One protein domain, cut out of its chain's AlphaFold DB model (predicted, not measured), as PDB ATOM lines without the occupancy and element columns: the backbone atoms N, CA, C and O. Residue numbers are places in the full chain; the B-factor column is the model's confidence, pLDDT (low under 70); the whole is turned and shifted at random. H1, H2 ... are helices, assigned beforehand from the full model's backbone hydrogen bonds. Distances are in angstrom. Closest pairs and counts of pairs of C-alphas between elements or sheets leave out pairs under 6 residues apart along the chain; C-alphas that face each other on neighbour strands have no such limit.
ATOM      1  N   TYR A  85      28.058 -24.427  40.451       85.56
ATOM      2  CA  TYR A  85      26.618 -24.459  40.191       85.56
ATOM      3  C   TYR A  85      25.919 -25.292  41.255       85.56
ATOM      4  O   TYR A  85      26.383 -26.377  41.600       85.56
ATOM      5  N   TYR A  86      24.770 -24.806  41.715       89.56
ATOM      6  CA  TYR A  86      23.960 -25.467  42.728       89.56
ATOM      7  C   TYR A  86      22.522 -25.616  42.249       89.56
ATOM      8  O   TYR A  86      22.027 -24.813  41.453       89.56
ATOM      9  N   LEU A  87      21.840 -26.622  42.786       90.75
ATOM     10  CA  LEU A  87      20.396 -26.749  42.668       90.75
ATOM     11  C   LEU A  87      19.736 -26.022  43.836       90.75
ATOM     12  O   LEU A  87      19.995 -26.318  45.002       90.75
ATOM     13  N   GLY A  88      18.907 -25.035  43.506       93.50
ATOM     14  CA  GLY A  88      18.156 -24.260  44.485       93.50
ATOM     15  C   GLY A  88      16.816 -24.914  44.796       93.50
ATOM     16  O   GLY A  88      16.033 -25.187  43.889       93.50
ATOM     17  N   PHE A  89      16.528 -25.103  46.081       95.75
ATOM     18  CA  PHE A  89      15.222 -25.541  46.569       95.75
ATOM     19  C   PHE A  89      14.485 -24.365  47.213       95.75
ATOM     20  O   PHE A  89      15.080 -23.582  47.957       95.75
ATOM     21  N   ASN A  90      13.183 -24.225  46.945       95.56
ATOM     22  CA  ASN A  90      12.391 -23.166  47.566       95.56
ATOM     23  C   ASN A  90      12.179 -23.485  49.050       95.56
ATOM     24  O   ASN A  90      11.499 -24.459  49.370       95.56
ATOM     25  N   GLN A  91      12.708 -22.644  49.940       93.56
ATOM     26  CA  GLN A  91      12.662 -22.864  51.389       93.56
ATOM     27  C   GLN A  91      11.237 -22.976  51.947       93.56
ATOM     28  O   GLN A  91      11.003 -23.749  52.869       93.56
ATOM     29  N   LYS A  92      10.273 -22.238  51.381       95.44
ATOM     30  CA  LYS A  92       8.880 -22.235  51.855       95.44
ATOM     31  C   LYS A  92       8.128 -23.509  51.471       95.44
ATOM     32  O   LYS A  92       7.226 -23.926  52.189       95.44
ATOM     33  N   TYR A  93       8.469 -24.101  50.328       95.25
ATOM     34  CA  TYR A  93       7.693 -25.193  49.730       95.25
ATOM     35  C   TYR A  93       8.437 -26.531  49.687       95.25
ATOM     36  O   TYR A  93       7.849 -27.541  49.314       95.25
ATOM     37  N   THR A  94       9.712 -26.562  50.077       96.12
ATOM     38  CA  THR A  94      10.527 -27.780  50.051       96.12
ATOM     39  C   THR A  94      10.879 -28.196  51.469       96.12
ATOM     40  O   THR A  94      11.641 -27.520  52.153       96.12
ATOM     41  N   ASN A  95      10.355 -29.340  51.907       95.56
ATOM     42  CA  ASN A  95      10.755 -29.928  53.181       95.56
ATOM     43  C   ASN A  95      12.225 -30.385  53.112       95.56
ATOM     44  O   ASN A  95      12.632 -31.037  52.146       95.56
ATOM     45  N   LYS A  96      12.992 -30.115  54.175       95.62
ATOM     46  CA  LYS A  96      14.356 -30.609  54.385       95.62
ATOM     47  C   LYS A  96      14.511 -32.107  54.097       95.62
ATOM     48  O   LYS A  96      15.473 -32.481  53.440       95.62
ATOM     49  N   THR A  97      13.551 -32.955  54.475       96.81
ATOM     50  CA  THR A  97      13.622 -34.403  54.197       96.81
ATOM     51  C   THR A  97      13.744 -34.714  52.700       96.81
ATOM     52  O   THR A  97      14.418 -35.671  52.320       96.81
ATOM     53  N   LEU A  98      13.106 -33.923  51.832       96.19
ATOM     54  CA  LEU A  98      13.231 -34.086  50.382       96.19
ATOM     55  C   LEU A  98      14.616 -33.648  49.894       96.19
ATOM     56  O   LEU A  98      15.226 -34.349  49.090       96.19
ATOM     57  N   VAL A  99      15.119 -32.526  50.412       96.62
ATOM     58  CA  VAL A  99      16.461 -32.016  50.092       96.62
ATOM     59  C   VAL A  99      17.535 -33.025  50.509       96.62
ATOM     60  O   VAL A  99      18.421 -33.340  49.722       96.62
ATOM     61  N   ASP A 100      17.416 -33.613  51.699       96.44
ATOM     62  CA  ASP A 100      18.369 -34.605  52.208       96.44
ATOM     63  C   ASP A 100      18.357 -35.889  51.362       96.44
ATOM     64  O   ASP A 100      19.414 -36.431  51.026       96.44
ATOM     65  N   LYS A 101      17.169 -36.353  50.943       97.19
ATOM     66  CA  LYS A 101      17.034 -37.482  50.005       97.19
ATOM     67  C   LYS A 101      17.656 -37.173  48.645       97.19
ATOM     68  O   LYS A 101      18.316 -38.045  48.072       97.19
ATOM     69  N   PHE A 102      17.456 -35.957  48.137       96.44
ATOM     70  CA  PHE A 102      18.063 -35.508  46.888       96.44
ATOM     71  C   PHE A 102      19.592 -35.526  46.993       96.44
ATOM     72  O   PHE A 102      20.238 -36.204  46.197       96.44
ATOM     73  N   ASN A 103      20.156 -34.868  48.009       95.38
ATOM     74  CA  ASN A 103      21.604 -34.784  48.215       95.38
ATOM     75  C   ASN A 103      22.228 -36.178  48.371       95.38
ATOM     76  O   ASN A 103      23.169 -36.512  47.656       95.38
ATOM     77  N   THR A 104      21.624 -37.041  49.196       96.56
ATOM     78  CA  THR A 104      22.079 -38.433  49.376       96.56
ATOM     79  C   THR A 104      22.093 -39.206  48.054       96.56
ATOM     80  O   THR A 104      22.998 -39.997  47.790       96.56
ATOM     81  N   SER A 105      21.081 -39.009  47.207       96.62
ATOM     82  CA  SER A 105      20.995 -39.686  45.906       96.62
ATOM     83  C   SER A 105      22.010 -39.126  44.910       96.62
ATOM     84  O   SER A 105      22.661 -39.890  44.201       96.62
ATOM     85  N   PHE A 106      22.195 -37.806  44.898       95.56
ATOM     86  CA  PHE A 106      23.189 -37.134  44.068       95.56
ATOM     87  C   PHE A 106      24.612 -37.600  44.408       95.56
ATOM     88  O   PHE A 106      25.372 -37.952  43.508       95.56
ATOM     89  N   GLU A 107      24.950 -37.698  45.697       95.81
ATOM     90  CA  GLU A 107      26.235 -38.236  46.158       95.81
ATOM     91  C   GLU A 107      26.463 -39.680  45.708       95.81
ATOM     92  O   GLU A 107      27.558 -40.023  45.262       95.81
ATOM     93  N   LYS A 108      25.433 -40.533  45.796       97.19
ATOM     94  CA  LYS A 108      25.513 -41.919  45.308       97.19
ATOM     95  C   LYS A 108      25.825 -41.960  43.814       97.19
ATOM     96  O   LYS A 108      26.715 -42.699  43.407       97.19
ATOM     97  N   PHE A 109      25.142 -41.149  43.005       96.81
ATOM     98  CA  PHE A 109      25.388 -41.078  41.561       96.81
ATOM     99  C   PHE A 109      26.751 -40.493  41.207       96.81
ATOM    100  O   PHE A 109      27.367 -40.918  40.229       96.81
ATOM    101  N   HIS A 110      27.248 -39.543  41.994       95.75
ATOM    102  CA  HIS A 110      28.588 -38.999  41.805       95.75
ATOM    103  C   HIS A 110      29.661 -40.053  42.090       95.75
ATOM    104  O   HIS A 110      30.482 -40.326  41.215       95.75
ATOM    105  N   LYS A 111      29.578 -40.731  43.244       95.69
ATOM    106  CA  LYS A 111      30.491 -41.823  43.630       95.69
ATOM    107  C   LYS A 111      30.451 -42.995  42.645       95.69
ATOM    108  O   LYS A 111      31.484 -43.590  42.366       95.69
ATOM    109  N   ALA A 112      29.278 -43.298  42.092       97.00
ATOM    110  CA  ALA A 112      29.102 -44.337  41.077       97.00
ATOM    111  C   ALA A 112      29.592 -43.934  39.670       97.00
ATOM    112  O   ALA A 112      29.544 -44.748  38.756       97.00
ATOM    113  N   GLY A 113      30.036 -42.688  39.460       96.69
ATOM    114  CA  GLY A 113      30.535 -42.211  38.166       96.69
ATOM    115  C   GLY A 113      29.456 -41.791  37.161       96.69
ATOM    116  O   GLY A 113      29.798 -41.245  36.114       96.69
ATOM    117  N   VAL A 114      28.170 -41.936  37.492       97.19
ATOM    118  CA  VAL A 114      27.036 -41.574  36.617       97.19
ATOM    119  C   VAL A 114      27.079 -40.089  36.242       97.19
ATOM    120  O   VAL A 114      26.907 -39.716  35.085       97.19
ATOM    121  N   ILE A 115      27.378 -39.215  37.210       95.31
ATOM    122  CA  ILE A 115      27.486 -37.771  36.947       95.31
ATOM    123  C   ILE A 115      28.649 -37.468  35.991       95.31
ATOM    124  O   ILE A 115      28.522 -36.620  35.109       95.31
ATOM    125  N   LYS A 116      29.777 -38.177  36.131       95.50
ATOM    126  CA  LYS A 116      30.936 -38.024  35.242       95.50
ATOM    127  C   LYS A 116      30.596 -38.458  33.817       95.50
ATOM    128  O   LYS A 116      30.955 -37.749  32.882       95.50
ATOM    129  N   GLU A 117      29.900 -39.581  33.661       96.69
ATOM    130  CA  GLU A 117      29.446 -40.082  32.362       96.69
ATOM    131  C   GLU A 117      28.568 -39.045  31.653       96.69
ATOM    132  O   GLU A 117      28.888 -38.628  30.538       96.69
ATOM    133  N   ILE A 118      27.548 -38.524  32.345       94.25
ATOM    134  CA  ILE A 118      26.650 -37.501  31.798       94.25
ATOM    135  C   ILE A 118      27.421 -36.249  31.370       94.25
ATOM    136  O   ILE A 118      27.229 -35.749  30.264       94.25
ATOM    137  N   LEU A 119      28.309 -35.738  32.225       91.94
ATOM    138  CA  LEU A 119      29.061 -34.512  31.946       91.94
ATOM    139  C   LEU A 119      30.093 -34.681  30.826       91.94
ATOM    140  O   LEU A 119      30.338 -33.730  30.078       91.94
ATOM    141  N   SER A 120      30.659 -35.879  30.665       92.06
ATOM    142  CA  SER A 120      31.647 -36.159  29.618       92.06
ATOM    143  C   SER A 120      31.080 -35.969  28.209       92.06
ATOM    144  O   SER A 120      31.786 -35.457  27.339       92.06
ATOM    145  N   MET A 121      29.783 -36.242  28.012       88.19
ATOM    146  CA  MET A 121      29.077 -35.986  26.749       88.19
ATOM    147  C   MET A 121      29.082 -34.503  26.352       88.19
ATOM    148  O   MET A 121      28.961 -34.168  25.177       88.19
ATOM    149  N   TYR A 122      29.253 -33.608  27.327       84.38
ATOM    150  CA  TYR A 122      29.314 -32.160  27.131       84.38
ATOM    151  C   TYR A 122      30.739 -31.600  27.265       84.38
ATOM    152  O   TYR A 122      30.920 -30.381  27.286       84.38
ATOM    153  N   GLY A 123      31.761 -32.459  27.376       84.19
ATOM    154  CA  GLY A 123      33.147 -32.039  27.611       84.19
ATOM    155  C   GLY A 123      33.355 -31.367  28.973       84.19
ATOM    156  O   GLY A 123      34.203 -30.481  29.109       84.19
ATOM    157  N   MET A 124      32.551 -31.739  29.970       87.69
ATOM    158  CA  MET A 124      32.590 -31.198  31.328       87.69
ATOM    159  C   MET A 124      33.105 -32.238  32.331       87.69
ATOM    160  O   MET A 124      33.047 -33.442  32.091       87.69
ATOM    161  N   SER A 125      33.567 -31.752  33.484       89.50
ATOM    162  CA  SER A 125      34.002 -32.582  34.612       89.50
ATOM    163  C   SER A 125      33.104 -32.341  35.825       89.50
ATOM    164  O   SER A 125      32.641 -31.211  36.011       89.50
ATOM    165  N   PRO A 126      32.854 -33.371  36.654       90.25
ATOM    166  CA  PRO A 126      32.094 -33.204  37.887       90.25
ATOM    167  C   PRO A 126      32.824 -32.271  38.860       90.25
ATOM    168  O   PRO A 126      34.053 -32.253  38.911       90.25
ATOM    169  N   ALA A 127      32.051 -31.511  39.638       87.50
ATOM    170  CA  ALA A 127      32.574 -30.755  40.771       87.50
ATOM    171  C   ALA A 127      32.956 -31.699  41.921       87.50
ATOM    172  O   ALA A 127      32.442 -32.820  42.011       87.50
ATOM    173  N   GLU A 128      33.831 -31.240  42.809       87.62
ATOM    174  CA  GLU A 128      34.108 -31.932  44.067       87.62
ATOM    175  C   GLU A 128      32.896 -31.816  44.999       87.62
ATOM    176  O   GLU A 128      32.290 -30.748  45.116       87.62
ATOM    177  N   ILE A 129      32.527 -32.927  45.637       84.50
ATOM    178  CA  ILE A 129      31.501 -32.928  46.681       84.50
ATOM    179  C   ILE A 129      32.177 -32.511  47.986       84.50
ATOM    180  O   ILE A 129      33.200 -33.089  48.350       84.50
ATOM    181  N   LYS A 130      31.610 -31.496  48.642       70.25
ATOM    182  CA  LYS A 130      32.033 -30.988  49.952       70.25
ATOM    183  C   LYS A 130      31.222 -31.640  51.062       70.25
ATOM    184  O   LYS A 130      30.012 -31.854  50.827       70.25
TER     185      LYS A 130
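AT A GLANCE: This is residues 85 to 130 of the 130 residues of the protein "ABC-type amino acid transport" of Candidatus Magnetoglobus multicellularis str. Araruama (UniProt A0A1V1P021). Picture a loose, open frame: one long helix, H1, lies along the longest axis, and a short helix, H2, turns off from its last end to make a corner. Residues 85 to 92 run back along the length of H1, and residues 124 to 130 fold back from beyond H2. The printed part has 46 residues with two named helices, H1 then H2, and no named strand; its class is all helix. The radius of gyration of the C-alphas is 12.4 A, and the spans are 36 by 18 by 17 A, only just elongated.

IN THESE COORDINATES: Find C-alpha 96 at (14.356, -30.609, 54.385); from there H1, residues 96 to 111, runs 22.4 A. H2, residues 114 to 120, runs 10.0 A and ends at C-alpha 120, (31.647, -36.159, 29.618).

HOW THE PARTS SIT: Look at Phe 109 and Ile 115, the closest C-alphas of H1 and H2, 6.1 A apart: the helices are close but not clearly touching. Their lines stand at a steep tilt of 65 degrees, the same way. In both, every O i to N i+4 pair is within hydrogen-bond range.

THE WHOLE: The C-alphas farthest apart, of Lys 92 and Gly 123, are 35.7 A apart. Residues 92 to 97, of which 96 and 97 belong to H1, stand free. The H1 to H2 link is tight, the printed part has no cut, and no printed residue is under 70 in pLDDT.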